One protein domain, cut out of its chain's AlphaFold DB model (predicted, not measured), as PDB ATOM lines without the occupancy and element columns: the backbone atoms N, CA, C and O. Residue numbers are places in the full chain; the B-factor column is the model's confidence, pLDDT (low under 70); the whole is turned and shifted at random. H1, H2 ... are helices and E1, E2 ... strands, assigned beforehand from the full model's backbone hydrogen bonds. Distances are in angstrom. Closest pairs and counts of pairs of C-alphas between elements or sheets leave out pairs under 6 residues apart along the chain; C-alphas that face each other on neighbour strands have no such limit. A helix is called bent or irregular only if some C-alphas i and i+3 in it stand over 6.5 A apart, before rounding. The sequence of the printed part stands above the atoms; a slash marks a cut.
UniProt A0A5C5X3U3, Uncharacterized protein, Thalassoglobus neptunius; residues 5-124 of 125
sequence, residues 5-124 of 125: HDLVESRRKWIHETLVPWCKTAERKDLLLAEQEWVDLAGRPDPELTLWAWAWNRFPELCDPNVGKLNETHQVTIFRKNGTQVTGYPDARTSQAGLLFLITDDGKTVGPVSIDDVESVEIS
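Overview. This is residues 5 to 124 of the 125 residues of an uncharacterized protein of Thalassoglobus neptunius (UniProt A0A5C5X3U3). Two parts sit one after the other along a long axis: a loose group of four helices at one end, and a strongly twisted sheet of five strands at the other, with no helix on either of its faces. H4 lies near the middle, and the first residues of H1, 5 to 10, stick out at the helical end. The printed part has 120 residues, in the order H1, H2, H3, H4, E1, E2, E3, E4, E5; the sheet's order is E4, E3, E2, E1, E5, all antiparallel, and the class is mixed, helices and strands. It is compact, with a radius of gyration of the C-alphas of 15.2 A, and spans 53 by 26 by 21 A.

Along the chain. Find C-alpha 5 at (-13.755, -29.829, -0.135); from there H1 runs over residues 5 to 23, 25.5 A long, with a kink of 26 degrees near residue 16. H2 follows at residues 28 to 36, 12.8 A, then H3 at 38 to 42, 5.5 A, and H4 at 48 to 56, 10.5 A. H1 and H4 are only just irregular: C-alphas 17 and 20 are 6.8 A apart, and 49 and 52 are 6.6 A apart. Find C-alpha 76 at (19.065, -17.160, 23.609), where E1, residues 76 to 80, begins; E2 is residues 85 to 90, E3 99 to 103, E4 109 to 114, 14.7 A long, and E5 118 to 123, 14.3 A long, which ends with C-alpha 123 at (20.258, -21.401, 22.591).

Arrangement. Look first at H1: its residues 20 to 23 alone touch H4, closest at C-alphas 23 and 55, 4.9 A, at a steep tilt of 51 degrees. H2 and H4 only just touch, with 3 pairs of C-alphas within 8 A, the closest Glu 35 and Leu 51 at 7.1 A. H3 is close to H1 but not clearly touching, with C-alphas 15 and 42 at 7.8 A. Every O i to N i+4 pair is within hydrogen-bond range in H3, against 13 of 15 in H1, 4 of 5 in H2 and 3 of 5 in H4. E1, E2, E3 and E4 form a meander, a row of strands with no named helix between them, each the neighbour in the sheet of the one before; the pairing is staggered, E2 pairing with E1 over its residues 85 to 88 and with E3 over its residues 89 to 90. Across E1 and E2, N 78 and O 86 are 2.8 A apart; across E2 and E3, N 89 and O 103, 2.8 A; across E3 and E4, N 110 and O 102, 2.8 A; across E1 and E5, N 77 and O 122, 2.8 A. E4 and E5, the edge strands, meet only through their link.

Size, cuts and confidence. The farthest C-alphas, Asp 6 and Asp 106, are 54.3 A apart. The printed part has no cut, and the link from H4 to E1, residues 57 to 75, is long. Mean pLDDT of the printed part is 93.1; residues 66 to 68 are under 70.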
ATOM      1  N   HIS A   5     -14.987 -29.242  -0.661       94.19
ATOM      2  CA  HIS A   5     -13.755 -29.829  -0.135       94.19
ATOM      3  C   HIS A   5     -12.534 -29.398  -0.960       94.19
ATOM      4  O   HIS A   5     -11.538 -28.966  -0.384       94.19
ATOM      5  N   ASP A   6     -12.653 -29.374  -2.290       93.88
ATOM      6  CA  ASP A   6     -11.581 -28.900  -3.176       93.88
ATOM      7  C   ASP A   6     -11.214 -27.427  -2.908       93.88
ATOM      8  O   ASP A   6     -10.048 -27.043  -3.013       93.88
ATOM      9  N   LEU A   7     -12.192 -26.587  -2.540       92.62
ATOM     10  CA  LEU A   7     -11.951 -25.186  -2.162       92.62
ATOM     11  C   LEU A   7     -11.197 -25.071  -0.832       92.62
ATOM     12  O   LEU A   7     -10.257 -24.280  -0.725       92.62
ATOM     13  N   VAL A   8     -11.586 -25.859   0.174       92.56
ATOM     14  CA  VAL A   8     -10.914 -25.883   1.483       92.56
ATOM     15  C   VAL A   8      -9.467 -26.351   1.336       92.56
ATOM     16  O   VAL A   8      -8.561 -25.695   1.854       92.56
ATOM     17  N   GLU A   9      -9.238 -27.429   0.590       94.25
ATOM     18  CA  GLU A   9      -7.894 -27.952   0.337       94.25
ATOM     19  C   GLU A   9      -7.045 -26.971  -0.475       94.25
ATOM     20  O   GLU A   9      -5.891 -26.724  -0.127       94.25
ATOM     21  N   SER A  10      -7.621 -26.305  -1.483       93.88
ATOM     22  CA  SER A  10      -6.921 -25.250  -2.227       93.88
ATOM     23  C   SER A  10      -6.459 -24.107  -1.319       93.88
ATOM     24  O   SER A  10      -5.348 -23.603  -1.490       93.88
ATOM     25  N   ARG A  11      -7.285 -23.690  -0.351       93.19
ATOM     26  CA  ARG A  11      -6.924 -22.635   0.607       93.19
ATOM     27  C   ARG A  11      -5.832 -23.098   1.569       93.19
ATOM     28  O   ARG A  11      -4.871 -22.365   1.780       93.19
ATOM     29  N   ARG A  12      -5.961 -24.302   2.135       92.88
ATOM     30  CA  ARG A  12      -4.938 -24.893   3.017       92.88
ATOM     31  C   ARG A  12      -3.596 -24.983   2.310       92.88
ATOM     32  O   ARG A  12      -2.593 -24.531   2.852       92.88
ATOM     33  N   LYS A  13      -3.602 -25.494   1.079       96.06
ATOM     34  CA  LYS A  13      -2.413 -25.597   0.239       96.06
ATOM     35  C   LYS A  13      -1.753 -24.235   0.035       96.06
ATOM     36  O   LYS A  13      -0.566 -24.105   0.292       96.06
ATOM     37  N   TRP A  14      -2.517 -23.206  -0.332       95.75
ATOM     38  CA  TRP A  14      -1.973 -21.853  -0.485       95.75
ATOM     39  C   TRP A  14      -1.394 -21.288   0.822       95.75
ATOM     40  O   TRP A  14      -0.300 -20.726   0.813       95.75
ATOM     41  N   ILE A  15      -2.066 -21.483   1.963       93.25
ATOM     42  CA  ILE A  15      -1.532 -21.046   3.263       93.25
ATOM     43  C   ILE A  15      -0.182 -21.722   3.540       93.25
ATOM     44  O   ILE A  15       0.790 -21.038   3.854       93.25
ATOM     45  N   HIS A  16      -0.096 -23.045   3.393       94.06
ATOM     46  CA  HIS A  16       1.107 -23.807   3.732       94.06
ATOM     47  C   HIS A  16       2.254 -23.646   2.730       94.06
ATOM     48  O   HIS A  16       3.411 -23.607   3.138       94.06
ATOM     49  N   GLU A  17       1.954 -23.562   1.437       96.75
ATOM     50  CA  GLU A  17       2.967 -23.530   0.376       96.75
ATOM     51  C   GLU A  17       3.341 -22.110  -0.053       96.75
ATOM     52  O   GLU A  17       4.361 -21.920  -0.706       96.75
ATOM     53  N   THR A  18       2.529 -21.104   0.279       96.25
ATOM     54  CA  THR A  18       2.765 -19.715  -0.138       96.25
ATOM     55  C   THR A  18       2.818 -18.769   1.047       96.25
ATOM     56  O   THR A  18       3.857 -18.151   1.272       96.25
ATOM     57  N   LEU A  19       1.739 -18.661   1.828       95.25
ATOM     58  CA  LEU A  19       1.643 -17.620   2.855       95.25
ATOM     59  C   LEU A  19       2.643 -17.833   3.998       95.25
ATOM     60  O   LEU A  19       3.370 -16.907   4.346       95.25
ATOM     61  N   VAL A  20       2.720 -19.043   4.558       94.06
ATOM     62  CA  VAL A  20       3.652 -19.365   5.651       94.06
ATOM     63  C   VAL A  20       5.115 -19.187   5.210       94.06
ATOM     64  O   VAL A  20       5.848 -18.493   5.917       94.06
ATOM     65  N   PRO A  21       5.572 -19.731   4.061       95.94
ATOM     66  CA  PRO A  21       6.921 -19.468   3.560       95.94
ATOM     67  C   PRO A  21       7.200 -17.983   3.329       95.94
ATOM     68  O   PRO A  21       8.260 -17.507   3.722       95.94
ATOM     69  N   TRP A  22       6.244 -17.236   2.767       97.31
ATOM     70  CA  TRP A  22       6.390 -15.794   2.575       97.31
ATOM     71  C   TRP A  22       6.562 -15.056   3.909       97.31
ATOM     72  O   TRP A  22       7.478 -14.243   4.048       97.31
ATOM     73  N   CYS A  23       5.772 -15.407   4.932       95.69
ATOM     74  CA  CYS A  23       5.912 -14.845   6.278       95.69
ATOM     75  C   CYS A  23       7.295 -15.120   6.873       95.69
ATOM     76  O   CYS A  23       7.763 -14.322   7.672       95.69
ATOM     77  N   LYS A  24       7.976 -16.204   6.479       94.88
ATOM     78  CA  LYS A  24       9.343 -16.539   6.911       94.88
ATOM     79  C   LYS A  24      10.443 -15.815   6.131       94.88
ATOM     80  O   LYS A  24      11.605 -15.947   6.480       94.88
ATOM     81  N   THR A  25      10.141 -15.057   5.088       96.06
ATOM     82  CA  THR A  25      11.194 -14.396   4.295       96.06
ATOM     83  C   THR A  25      10.966 -12.905   4.089       96.06
ATOM     84  O   THR A  25      11.921 -12.194   3.802       96.06
ATOM     85  N   ALA A  26       9.730 -12.422   4.228       97.31
ATOM     86  CA  ALA A  26       9.372 -11.020   4.012       97.31
ATOM     87  C   ALA A  26      10.092 -10.053   4.970       97.31
ATOM     88  O   ALA A  26      10.393 -10.394   6.111       97.31
ATOM     89  N   GLU A  27      10.345  -8.821   4.551       97.69
ATOM     90  CA  GLU A  27      10.871  -7.804   5.467       97.69
ATOM     91  C   GLU A  27       9.777  -7.329   6.429       97.69
ATOM     92  O   GLU A  27       8.582  -7.386   6.116       97.69
ATOM     93  N   ARG A  28      10.167  -6.791   7.588       97.69
ATOM     94  CA  ARG A  28       9.227  -6.280   8.595       97.69
ATOM     95  C   ARG A  28       8.225  -5.282   8.018       97.69
ATOM     96  O   ARG A  28       7.064  -5.290   8.414       97.69
ATOM     97  N   LYS A  29       8.653  -4.433   7.079       97.88
ATOM     98  CA  LYS A  29       7.776  -3.445   6.428       97.88
ATOM     99  C   LYS A  29       6.591  -4.105   5.707       97.88
ATOM    100  O   LYS A  29       5.477  -3.604   5.801       97.88
ATOM    101  N   ASP A  30       6.822  -5.235   5.041       98.25
ATOM    102  CA  ASP A  30       5.796  -5.941   4.274       98.25
ATOM    103  C   ASP A  30       4.915  -6.776   5.207       98.25
ATOM    104  O   ASP A  30       3.710  -6.871   4.995       98.25
ATOM    105  N   LEU A  31       5.492  -7.318   6.286       97.62
ATOM    106  CA  LEU A  31       4.730  -7.971   7.353       97.62
ATOM    107  C   LEU A  31       3.749  -6.993   8.019       97.62
ATOM    108  O   LEU A  31       2.589  -7.334   8.197       97.62
ATOM    109  N   LEU A  32       4.163  -5.755   8.303       97.50
ATOM    110  CA  LEU A  32       3.271  -4.718   8.849       97.50
ATOM    111  C   LEU A  32       2.124  -4.342   7.899       97.50
ATOM    112  O   LEU A  32       1.041  -3.979   8.356       97.50
ATOM    113  N   LEU A  33       2.354  -4.391   6.584       97.06
ATOM    114  CA  LEU A  33       1.287  -4.202   5.599       97.06
ATOM    115  C   LEU A  33       0.346  -5.410   5.589       97.06
ATOM    116  O   LEU A  33      -0.869  -5.245   5.619       97.06
ATOM    117  N   ALA A  34       0.898  -6.624   5.608       95.94
ATOM    118  CA  ALA A  34       0.098  -7.841   5.674       95.94
ATOM    119  C   ALA A  34      -0.737  -7.927   6.955       95.94
ATOM    120  O   ALA A  34      -1.850  -8.426   6.897       95.94
ATOM    121  N   GLU A  35      -0.247  -7.421   8.087       95.44
ATOM    122  CA  GLU A  35      -0.996  -7.345   9.345       95.44
ATOM    123  C   GLU A  35      -2.288  -6.524   9.208       95.44
ATOM    124  O   GLU A  35      -3.337  -6.933   9.704       95.44
ATOM    125  N   GLN A  36      -2.234  -5.402   8.483       94.94
ATOM    126  CA  GLN A  36      -3.402  -4.548   8.225       94.94
ATOM    127  C   GLN A  36      -4.428  -5.249   7.328       94.94
ATOM    128  O   GLN A  36      -5.631  -5.151   7.561       94.94
ATOM    129  N   GLU A  37      -3.942  -6.013   6.351       94.75
ATOM    130  CA  GLU A  37      -4.749  -6.746   5.369       94.75
ATOM    131  C   GLU A  37      -5.021  -8.203   5.793       94.75
ATOM    132  O   GLU A  37      -5.524  -9.020   5.014       94.75
ATOM    133  N   TRP A  38      -4.677  -8.576   7.032       93.38
ATOM    134  CA  TRP A  38      -4.623  -9.984   7.433       93.38
ATOM    135  C   TRP A  38      -5.992 -10.649   7.392       93.38
ATOM    136  O   TRP A  38      -6.103 -11.835   7.071       93.38
ATOM    137  N   VAL A  39      -7.043  -9.863   7.653       91.00
ATOM    138  CA  VAL A  39      -8.426 -10.335   7.582       91.00
ATOM    139  C   VAL A  39      -8.779 -10.847   6.191       91.00
ATOM    140  O   VAL A  39      -9.411 -11.900   6.059       91.00
ATOM    141  N   ASP A  40      -8.307 -10.157   5.161       90.38
ATOM    142  CA  ASP A  40      -8.583 -10.502   3.773       90.38
ATOM    143  C   ASP A  40      -7.625 -11.584   3.251       90.38
ATOM    144  O   ASP A  40      -8.028 -12.443   2.462       90.38
ATOM    145  N   LEU A  41      -6.383 -11.624   3.748       88.00
ATOM    146  CA  LEU A  41      -5.384 -12.633   3.372       88.00
ATOM    147  C   LEU A  41      -5.623 -13.998   4.035       88.00
ATOM    148  O   LEU A  41      -5.638 -15.042   3.377       88.00
ATOM    149  N   ALA A  42      -5.795 -14.012   5.357       86.75
ATOM    150  CA  ALA A  42      -5.798 -15.214   6.188       86.75
ATOM    151  C   ALA A  42      -7.141 -15.465   6.899       86.75
ATOM    152  O   ALA A  42      -7.347 -16.536   7.486       86.75
ATOM    153  N   GLY A  43      -8.112 -14.556   6.778       87.50
ATOM    154  CA  GLY A  43      -9.408 -14.647   7.451       87.50
ATOM    155  C   GLY A  43      -9.353 -14.060   8.860       87.50
ATOM    156  O   GLY A  43      -8.632 -13.122   9.130       87.50
ATOM    157  N   ARG A  44     -10.074 -14.634   9.825       85.12
ATOM    158  CA  ARG A  44     -10.145 -14.068  11.187       85.12
ATOM    159  C   ARG A  44      -9.063 -14.489  12.210       85.12
ATOM    160  O   ARG A  44      -9.300 -14.199  13.383       85.12
ATOM    161  N   PRO A  45      -7.965 -15.211  11.898       82.94
ATOM    162  CA  PRO A  45      -6.993 -15.494  12.943       82.94
ATOM    163  C   PRO A  45      -6.293 -14.205  13.387       82.94
ATOM    164  O   PRO A  45      -6.110 -13.280  12.599       82.94
ATOM    165  N   ASP A  46      -5.897 -14.175  14.655       84.81
ATOM    166  CA  ASP A  46      -5.097 -13.092  15.222       84.81
ATOM    167  C   ASP A  46      -3.724 -13.039  14.513       84.81
ATOM    168  O   ASP A  46      -3.029 -14.068  14.490       84.81
ATOM    169  N   PRO A  47      -3.327 -11.898  13.912       87.19
ATOM    170  CA  PRO A  47      -2.016 -11.736  13.284       87.19
ATOM    171  C   PRO A  47      -0.853 -12.046  14.234       87.19
ATOM    172  O   PRO A  47       0.123 -12.664  13.812       87.19
ATOM    173  N   GLU A  48      -0.968 -11.728  15.524       86.06
ATOM    174  CA  GLU A  48       0.084 -12.009  16.507       86.06
ATOM    175  C   GLU A  48       0.282 -13.518  16.694       86.06
ATOM    176  O   GLU A  48       1.402 -14.027  16.750       86.06
ATOM    177  N   LEU A  49      -0.821 -14.271  16.692       84.75
ATOM    178  CA  LEU A  49      -0.812 -15.730  16.829       84.75
ATOM    179  C   LEU A  49      -0.539 -16.468  15.510       84.75
ATOM    180  O   LEU A  49      -0.417 -17.693  15.522       84.75
ATOM    181  N   THR A  50      -0.487 -15.763  14.376       90.56
ATOM    182  CA  THR A  50      -0.303 -16.379  13.052       90.56
ATOM    183  C   THR A  50       0.801 -15.719  12.246       90.56
ATOM    184  O   THR A  50       1.875 -16.299  12.150       90.56
ATOM    185  N   LEU A  51       0.583 -14.527  11.691       94.19
ATOM    186  CA  LEU A  51       1.578 -13.788  10.910       94.19
ATOM    187  C   LEU A  51       2.926 -13.682  11.638       94.19
ATOM    188  O   LEU A  51       3.944 -14.137  11.115       94.19
ATOM    189  N   TRP A  52       2.932 -13.111  12.844       93.94
ATOM    190  CA  TRP A  52       4.170 -12.853  13.582       93.94
ATOM    191  C   TRP A  52       4.786 -14.132  14.140       93.94
ATOM    192  O   TRP A  52       6.002 -14.303  14.057       93.94
ATOM    193  N   ALA A  53       3.960 -15.078  14.590       91.44
ATOM    194  CA  ALA A  53       4.400 -16.425  14.934       91.44
ATOM    195  C   ALA A  53       5.129 -17.106  13.758       91.44
ATOM    196  O   ALA A  53       6.240 -17.619  13.901       91.44
ATOM    197  N   TRP A  54       4.552 -17.083  12.554       93.44
ATOM    198  CA  TRP A  54       5.180 -17.648  11.358       93.44
ATOM    199  C   TRP A  54       6.432 -16.882  10.942       93.44
ATOM    200  O   TRP A  54       7.387 -17.509  10.485       93.44
ATOM    201  N   ALA A  55       6.452 -15.562  11.126       95.50
ATOM    202  CA  ALA A  55       7.626 -14.753  10.848       95.50
ATOM    203  C   ALA A  55       8.794 -15.090  11.778       95.50
ATOM    204  O   ALA A  55       9.898 -15.318  11.287       95.50
ATOM    205  N   TRP A  56       8.563 -15.208  13.085       94.69
ATOM    206  CA  TRP A  56       9.612 -15.565  14.042       94.69
ATOM    207  C   TRP A  56      10.119 -17.001  13.888       94.69
ATOM    208  O   TRP A  56      11.293 -17.248  14.139       94.69
ATOM    209  N   ASN A  57       9.314 -17.915  13.330       92.75
ATOM    210  CA  ASN A  57       9.733 -19.280  12.968       92.75
ATOM    211  C   ASN A  57      10.844 -19.356  11.889       92.75
ATOM    212  O   ASN A  57      11.217 -20.451  11.462       92.75
ATOM    213  N   ARG A  58      11.366 -18.213  11.428       92.81
ATOM    214  CA  ARG A  58      12.688 -18.090  10.783       92.81
ATOM    215  C   ARG A  58      13.832 -18.557  11.669       92.81
ATOM    216  O   ARG A  58      14.826 -19.051  11.152       92.81
ATOM    217  N   PHE A  59      13.663 -18.380  12.973       94.50
ATOM    218  CA  PHE A  59      14.621 -18.695  14.019       94.50
ATOM    219  C   PHE A  59      13.943 -19.678  14.980       94.50
ATOM    220  O   PHE A  59      13.357 -19.254  15.978       94.50
ATOM    221  N   PRO A  60      13.918 -20.982  14.657       92.44
ATOM    222  CA  PRO A  60      13.230 -21.987  15.467       92.44
ATOM    223  C   PRO A  60      13.645 -21.973  16.941       92.44
ATOM    224  O   PRO A  60      12.825 -22.244  17.809       92.44
ATOM    225  N   GLU A  61      14.888 -21.597  17.228       93.56
ATOM    226  CA  GLU A  61      15.463 -21.476  18.567       93.56
ATOM    227  C   GLU A  61      14.781 -20.389  19.412       93.56
ATOM    228  O   GLU A  61      14.799 -20.472  20.637       93.56
ATOM    229  N   LEU A  62      14.162 -19.380  18.788       92.62
ATOM    230  CA  LEU A  62      13.384 -18.343  19.475       92.62
ATOM    231  C   LEU A  62      11.952 -18.784  19.784       92.62
ATOM    232  O   LEU A  62      11.296 -18.138  20.599       92.62
ATOM    233  N   CYS A  63      11.440 -19.823  19.121       90.75
ATOM    234  CA  CYS A  63      10.020 -20.151  19.125       90.75
ATOM    235  C   CYS A  63       9.700 -21.425  19.912       90.75
ATOM    236  O   CYS A  63      10.437 -22.407  19.898       90.75
ATOM    237  N   ASP A  64       8.538 -21.442  20.563       84.38
ATOM    238  CA  ASP A  64       7.956 -22.665  21.099       84.38
ATOM    239  C   ASP A  64       7.507 -23.565  19.930       84.38
ATOM    240  O   ASP A  64       6.737 -23.112  19.072       84.38
ATOM    241  N   PRO A  65       7.935 -24.839  19.885       70.31
ATOM    242  CA  PRO A  65       7.663 -25.732  18.760       70.31
ATOM    243  C   PRO A  65       6.181 -26.112  18.606       70.31
ATOM    244  O   PRO A  65       5.776 -26.552  17.532       70.31
ATOM    245  N   ASN A  66       5.363 -25.955  19.651       69.00
ATOM    246  CA  ASN A  66       3.943 -26.311  19.646       69.00
ATOM    247  C   ASN A  66       3.038 -25.102  19.391       69.00
ATOM    248  O   ASN A  66       1.953 -25.255  18.830       69.00
ATOM    249  N   VAL A  67       3.460 -23.911  19.829       68.81
ATOM    250  CA  VAL A  67       2.618 -22.703  19.824       68.81
ATOM    251  C   VAL A  67       3.085 -21.671  18.790       68.81
ATOM    252  O   VAL A  67       2.305 -20.809  18.394       68.81
ATOM    253  N   GLY A  68       4.339 -21.742  18.330       69.88
ATOM    254  CA  GLY A  68       4.921 -20.791  17.376       69.88
ATOM    255  C   GLY A  68       5.143 -19.384  17.941       69.88
ATOM    256  O   GLY A  68       5.450 -18.469  17.186       69.88
ATOM    257  N   LYS A  69       4.981 -19.203  19.258       83.81
ATOM    258  CA  LYS A  69       5.268 -17.961  19.989       83.81
ATOM    259  C   LYS A  69       6.723 -17.904  20.418       83.81
ATOM    260  O   LYS A  69       7.374 -18.940  20.462       83.81
ATOM    261  N   LEU A  70       7.203 -16.720  20.790       91.19
ATOM    262  CA  LEU A  70       8.501 -16.578  21.446       91.19
ATOM    263  C   LEU A  70       8.555 -17.443  22.715       91.19
ATOM    264  O   LEU A  70       7.613 -17.444  23.508       91.19
ATOM    265  N   ASN A  71       9.639 -18.194  22.877       91.69
ATOM    266  CA  ASN A  71       9.847 -19.077  24.013       91.69
ATOM    267  C   ASN A  71      10.623 -18.344  25.111       91.69
ATOM    268  O   ASN A  71      11.814 -18.095  24.980       91.69
ATOM    269  N   GLU A  72       9.939 -18.024  26.206       92.94
ATOM    270  CA  GLU A  72      10.495 -17.273  27.340       92.94
ATOM    271  C   GLU A  72      11.243 -18.177  28.351       92.94
ATOM    272  O   GLU A  72      11.707 -17.700  29.384       92.94
ATOM    273  N   THR A  73      11.321 -19.496  28.110       92.00
ATOM    274  CA  THR A  73      11.808 -20.485  29.097       92.00
ATOM    275  C   THR A  73      13.301 -20.786  29.019       92.00
ATOM    276  O   THR A  73      13.850 -21.372  29.954       92.00
ATOM    277  N   HIS A  74      13.971 -20.382  27.941       92.38
ATOM    278  CA  HIS A  74      15.406 -20.570  27.766       92.38
ATOM    279  C   HIS A  74      16.073 -19.287  27.284       92.38
ATOM    280  O   HIS A  74      15.465 -18.445  26.622       92.38
ATOM    281  N   GLN A  75      17.342 -19.142  27.645       95.94
ATOM    282  CA  GLN A  75      18.149 -18.013  27.225       95.94
ATOM    283  C   GLN A  75      18.598 -18.224  25.778       95.94
ATOM    284  O   GLN A  75      18.953 -19.332  25.372       95.94
ATOM    285  N   VAL A  76      18.590 -17.154  24.993       96.69
ATOM    286  CA  VAL A  76      19.065 -17.160  23.609       96.69
ATOM    287  C   VAL A  76      20.118 -16.088  23.409       96.69
ATOM    288  O   VAL A  76      20.093 -15.041  24.059       96.69
ATOM    289  N   THR A  77      21.022 -16.329  22.467       97.44
ATOM    290  CA  THR A  77      21.927 -15.321  21.924       97.44
ATOM    291  C   THR A  77      21.496 -14.978  20.507       97.44
ATOM    292  O   THR A  77      21.369 -15.850  19.650       97.44
ATOM    293  N   ILE A  78      21.255 -13.692  20.275       97.44
ATOM    294  CA  ILE A  78      20.870 -13.126  18.987       97.44
ATOM    295  C   ILE A  78      22.103 -12.508  18.354       97.44
ATOM    296  O   ILE A  78      22.634 -11.522  18.870       97.44
ATOM    297  N   PHE A  79      22.514 -13.050  17.215       97.62
ATOM    298  CA  PHE A  79      23.559 -12.475  16.380       97.62
ATOM    299  C   PHE A  79      22.907 -11.545  15.367       97.62
ATOM    300  O   PHE A  79      21.972 -11.926  14.658       97.62
ATOM    301  N   ARG A  80      23.359 -10.293  15.327       97.25
ATOM    302  CA  ARG A  80      22.815  -9.267  14.436       97.25
ATOM    303  C   ARG A  80      23.738  -9.062  13.247       97.25
ATOM    304  O   ARG A  80      24.956  -9.075  13.394       97.25
ATOM    305  N   LYS A  81      23.158  -8.700  12.103       96.69
ATOM    306  CA  LYS A  81      23.869  -8.435  10.834       96.69
ATOM    307  C   LYS A  81      24.962  -7.362  10.920       96.69
ATOM    308  O   LYS A  81      25.815  -7.267  10.045       96.69
ATOM    309  N   ASN A  82      24.925  -6.511  11.945       95.06
ATOM    310  CA  ASN A  82      25.954  -5.501  12.205       95.06
ATOM    311  C   ASN A  82      27.159  -6.048  13.004       95.06
ATOM    312  O   ASN A  82      28.016  -5.263  13.406       95.06
ATOM    313  N   GLY A  83      27.205  -7.356  13.278       95.81
ATOM    314  CA  GLY A  83      28.246  -8.030  14.056       95.81
ATOM    315  C   GLY A  83      28.081  -7.930  15.575       95.81
ATOM    316  O   GLY A  83      28.918  -8.446  16.311       95.81
ATOM    317  N   THR A  84      27.033  -7.264  16.072       95.56
ATOM    318  CA  THR A  84      26.738  -7.223  17.513       95.56
ATOM    319  C   THR A  84      25.922  -8.435  17.940       95.56
ATOM    320  O   THR A  84      25.194  -9.021  17.141       95.56
ATOM    321  N   GLN A  85      26.012  -8.783  19.222       96.00
ATOM    322  CA  GLN A  85      25.221  -9.855  19.814       96.00
ATOM    323  C   GLN A  85      24.517  -9.381  21.083       96.00
ATOM    324  O   GLN A  85      25.019  -8.502  21.790       96.00
ATOM    325  N   VAL A  86      23.359  -9.969  21.370       95.50
ATOM    326  CA  VAL A  86      22.632  -9.760  22.624       95.50
ATOM    327  C   VAL A  86      22.144 -11.098  23.159       95.50
ATOM    328  O   VAL A  86      21.622 -11.912  22.403       95.50
ATOM    329  N   THR A  87      22.310 -11.313  24.460       96.69
ATOM    330  CA  THR A  87      21.927 -12.554  25.140       96.69
ATOM    331  C   THR A  87      20.860 -12.262  26.185       96.69
ATOM    332  O   THR A  87      20.968 -11.273  26.909       96.69
ATOM    333  N   GLY A  88      19.832 -13.103  26.272       96.44
ATOM    334  CA  GLY A  88      18.776 -12.988  27.277       96.44
ATOM    335  C   GLY A  88      17.587 -13.904  26.995       96.44
ATOM    336  O   GLY A  88      17.579 -14.647  26.018       96.44
ATOM    337  N   TYR A  89      16.581 -13.854  27.860       96.31
ATOM    338  CA  TYR A  89      15.319 -14.575  27.707       96.31
ATOM    339  C   TYR A  89      14.354 -13.737  26.867       96.31
ATOM    340  O   TYR A  89      14.194 -12.553  27.172       96.31
ATOM    341  N   PRO A  90      13.709 -14.291  25.829       95.88
ATOM    342  CA  PRO A  90      12.687 -13.570  25.079       95.88
ATOM    343  C   PRO A  90      11.592 -13.021  25.997       95.88
ATOM    344  O   PRO A  90      11.071 -13.746  26.835       95.88
ATOM    345  N   ASP A  91      11.247 -11.744  25.833       95.12
ATOM    346  CA  ASP A  91      10.116 -11.112  26.515       95.12
ATOM    347  C   ASP A  91       8.938 -11.046  25.545       95.12
ATOM    348  O   ASP A  91       8.815 -10.103  24.757       95.12
ATOM    349  N   ALA A  92       8.071 -12.060  25.576       90.25
ATOM    350  CA  ALA A  92       6.934 -12.149  24.661       90.25
ATOM    351  C   ALA A  92       5.843 -11.111  24.966       90.25
ATOM    352  O   ALA A  92       4.948 -10.902  24.152       90.25
ATOM    353  N   ARG A  93       5.889 -10.470  26.141       90.06
ATOM    354  CA  ARG A  93       4.907  -9.457  26.550       90.06
ATOM    355  C   ARG A  93       5.232  -8.095  25.959       90.06
ATOM    356  O   ARG A  93       4.317  -7.343  25.637       90.06
ATOM    357  N   THR A  94       6.521  -7.782  25.852       92.56
ATOM    358  CA  THR A  94       7.002  -6.512  25.293       92.56
ATOM    359  C   THR A  94       7.305  -6.623  23.795       92.56
ATOM    360  O   THR A  94       7.182  -5.641  23.060       92.56
ATOM    361  N   SER A  95       7.700  -7.809  23.326       93.69
ATOM    362  CA  SER A  95       7.984  -8.057  21.912       93.69
ATOM    363  C   SER A  95       6.704  -8.058  21.087       93.69
ATOM    364  O   SER A  95       5.755  -8.760  21.411       93.69
ATOM    365  N   GLN A  96       6.691  -7.285  20.006       93.81
ATOM    366  CA  GLN A  96       5.525  -7.141  19.136       93.81
ATOM    367  C   GLN A  96       5.954  -6.736  17.731       93.81
ATOM    368  O   GLN A  96       6.971  -6.058  17.550       93.81
ATOM    369  N   ALA A  97       5.155  -7.104  16.734       93.75
ATOM    370  CA  ALA A  97       5.286  -6.605  15.369       93.75
ATOM    371  C   ALA A  97       6.720  -6.677  14.798       93.75
ATOM    372  O   ALA A  97       7.263  -5.692  14.280       93.75
ATOM    373  N   GLY A  98       7.376  -7.830  14.975       94.44
ATOM    374  CA  GLY A  98       8.739  -8.082  14.495       94.44
ATOM    375  C   GLY A  98       9.841  -7.340  15.258       94.44
ATOM    376  O   GLY A  98      10.947  -7.212  14.741       94.44
ATOM    377  N   LEU A  99       9.550  -6.828  16.457       96.94
ATOM    378  CA  LEU A  99      10.529  -6.257  17.381       96.94
ATOM    379  C   LEU A  99      10.662  -7.167  18.602       96.94
ATOM    380  O   LEU A  99       9.683  -7.402  19.305       96.94
ATOM    381  N   LEU A 100      11.874  -7.657  18.844       96.88
ATOM    382  CA  LEU A 100      12.215  -8.540  19.952       96.88
ATOM    383  C   LEU A 100      12.858  -7.752  21.094       96.88
ATOM    384  O   LEU A 100      13.788  -6.971  20.882       96.88
ATOM    385  N   PHE A 101      12.397  -8.011  22.309       97.25
ATOM    386  CA  PHE A 101      13.048  -7.621  23.549       97.25
ATOM    387  C   PHE A 101      13.522  -8.869  24.288       97.25
ATOM    388  O   PHE A 101      12.855  -9.904  24.267       97.25
ATOM    389  N   LEU A 102      14.680  -8.760  24.936       97.12
ATOM    390  CA  LEU A 102      15.243  -9.805  25.783       97.12
ATOM    391  C   LEU A 102      15.403  -9.292  27.211       97.12
ATOM    392  O   LEU A 102      15.749  -8.129  27.411       97.12
ATOM    393  N   ILE A 103      15.209 -10.165  28.192       96.88
ATOM    394  CA  ILE A 103      15.524  -9.922  29.600       96.88
ATOM    395  C   ILE A 103      16.852 -10.616  29.910       96.88
ATOM    396  O   ILE A 103      16.981 -11.828  29.750       96.88
ATOM    397  N   THR A 104      17.861  -9.858  30.321       95.19
ATOM    398  CA  THR A 104      19.173 -10.378  30.736       95.19
ATOM    399  C   THR A 104      19.117 -10.972  32.147       95.19
ATOM    400  O   THR A 104      18.177 -10.720  32.901       95.19
ATOM    401  N   ASP A 105      20.149 -11.718  32.552       91.56
ATOM    402  CA  ASP A 105      20.219 -12.330  33.892       91.56
ATOM    403  C   ASP A 105      20.212 -11.306  35.041       91.56
ATOM    404  O   ASP A 105      19.768 -11.606  36.147       91.56
ATOM    405  N   ASP A 106      20.664 -10.073  34.787       92.75
ATOM    406  CA  ASP A 106      20.576  -8.963  35.745       92.75
ATOM    407  C   ASP A 106      19.200  -8.264  35.744       92.75
ATOM    408  O   ASP A 106      19.030  -7.222  36.380       92.75
ATOM    409  N   GLY A 107      18.212  -8.839  35.048       91.81
ATOM    410  CA  GLY A 107      16.827  -8.378  34.991       91.81
ATOM    411  C   GLY A 107      16.605  -7.149  34.111       91.81
ATOM    412  O   GLY A 107      15.531  -6.550  34.168       91.81
ATOM    413  N   LYS A 108      17.599  -6.736  33.317       94.62
ATOM    414  CA  LYS A 108      17.457  -5.601  32.402       94.62
ATOM    415  C   LYS A 108      16.808  -6.039  31.099       94.62
ATOM    416  O   LYS A 108      17.100  -7.093  30.551       94.62
ATOM    417  N   THR A 109      15.969  -5.169  30.557       95.38
ATOM    418  CA  THR A 109      15.414  -5.354  29.219       95.38
ATOM    419  C   THR A 109      16.359  -4.747  28.182       95.38
ATOM    420  O   THR A 109      16.725  -3.574  28.281       95.38
ATOM    421  N   VAL A 110      16.735  -5.528  27.171       95.06
ATOM    422  CA  VAL A 110      17.565  -5.103  26.038       95.06
ATOM    423  C   VAL A 110      16.766  -5.234  24.745       95.06
ATOM    424  O   VAL A 110      16.080  -6.228  24.520       95.06
ATOM    425  N   GLY A 111      16.847  -4.214  23.890       92.31
ATOM    426  CA  GLY A 111      16.110  -4.144  22.630       92.31
ATOM    427  C   GLY A 111      15.643  -2.718  22.307       92.31
ATOM    428  O   GLY A 111      16.069  -1.769  22.970       92.31
ATOM    429  N   PRO A 112      14.773  -2.553  21.298       95.81
ATOM    430  CA  PRO A 112      14.264  -3.616  20.433       95.81
ATOM    431  C   PRO A 112      15.315  -4.108  19.425       95.81
ATOM    432  O   PRO A 112      16.115  -3.329  18.904       95.81
ATOM    433  N   VAL A 113      15.273  -5.400  19.108       96.81
ATOM    434  CA  VAL A 113      15.965  -5.997  17.961       96.81
ATOM    435  C   VAL A 113      14.937  -6.245  16.862       96.81
ATOM    436  O   VAL A 113      13.966  -6.965  17.074       96.81
ATOM    437  N   SER A 114      15.128  -5.636  15.691       97.31
ATOM    438  CA  SER A 114      14.267  -5.905  14.535       97.31
ATOM    439  C   SER A 114      14.502  -7.319  14.013       97.31
ATOM    440  O   SER A 114      15.652  -7.736  13.897       97.31
ATOM    441  N   ILE A 115      13.438  -8.021  13.614       96.88
ATOM    442  CA  ILE A 115      13.524  -9.314  12.916       96.88
ATOM    443  C   ILE A 115      14.408  -9.236  11.660       96.88
ATOM    444  O   ILE A 115      15.087 -10.200  11.320       96.88
ATOM    445  N   ASP A 116      14.456  -8.069  11.010       97.69
ATOM    446  CA  ASP A 116      15.292  -7.834   9.831       97.69
ATOM    447  C   ASP A 116      16.779  -7.676  10.178       97.69
ATOM    448  O   ASP A 116      17.628  -7.861   9.305       97.69
ATOM    449  N   ASP A 117      17.111  -7.349  11.429       97.44
ATOM    450  CA  ASP A 117      18.494  -7.200  11.890       97.44
ATOM    451  C   ASP A 117      19.094  -8.524  12.369       97.44
ATOM    452  O   ASP A 117      20.312  -8.600  12.541       97.44
ATOM    453  N   VAL A 118      18.264  -9.539  12.620       97.25
ATOM    454  CA  VAL A 118      18.714 -10.850  13.092       97.25
ATOM    455  C   VAL A 118      19.391 -11.595  11.944       97.25
ATOM    456  O   VAL A 118      18.846 -11.722  10.846       97.25
ATOM    457  N   GLU A 119      20.603 -12.064  12.204       97.06
ATOM    458  CA  GLU A 119      21.362 -12.939  11.316       97.06
ATOM    459  C   GLU A 119      21.168 -14.405  11.716       97.06
ATOM    460  O   GLU A 119      20.800 -15.226  10.878       97.06
ATOM    461  N   SER A 120      21.343 -14.719  13.002       96.75
ATOM    462  CA  SER A 120      21.114 -16.053  13.559       96.75
ATOM    463  C   SER A 120      20.743 -15.993  15.043       96.75
ATOM    464  O   SER A 120      20.891 -14.962  15.707       96.75
ATOM    465  N   VAL A 121      20.237 -17.115  15.556       97.06
ATOM    466  CA  VAL A 121      19.869 -17.311  16.960       97.06
ATOM    467  C   VAL A 121      20.446 -18.634  17.433       97.06
ATOM    468  O   VAL A 121      20.347 -19.635  16.730       97.06
ATOM    469  N   GLU A 122      21.001 -18.641  18.638       96.38
ATOM    470  CA  GLU A 122      21.468 -19.854  19.303       96.38
ATOM    471  C   GLU A 122      20.895 -19.942  20.720       96.38
ATOM    472  O   GLU A 122      20.719 -18.925  21.393       96.38
ATOM    473  N   ILE A 123      20.618 -21.160  21.189       93.56
ATOM    474  CA  ILE A 123      20.258 -21.401  22.591       93.56
ATOM    475  C   ILE A 123      21.524 -21.254  23.436       93.56
ATOM    476  O   ILE A 123      22.529 -21.919  23.178       93.56
ATOM    477  N   SER A 124      21.474 -20.388  24.444       85.12
ATOM    478  CA  SER A 124      22.554 -20.222  25.415       85.12
ATOM    479  C   SER A 124      22.446 -21.310  26.484       85.12
ATOM    480  O   SER A 124      21.376 -21.511  27.058       85.12
TER     481      SER A 124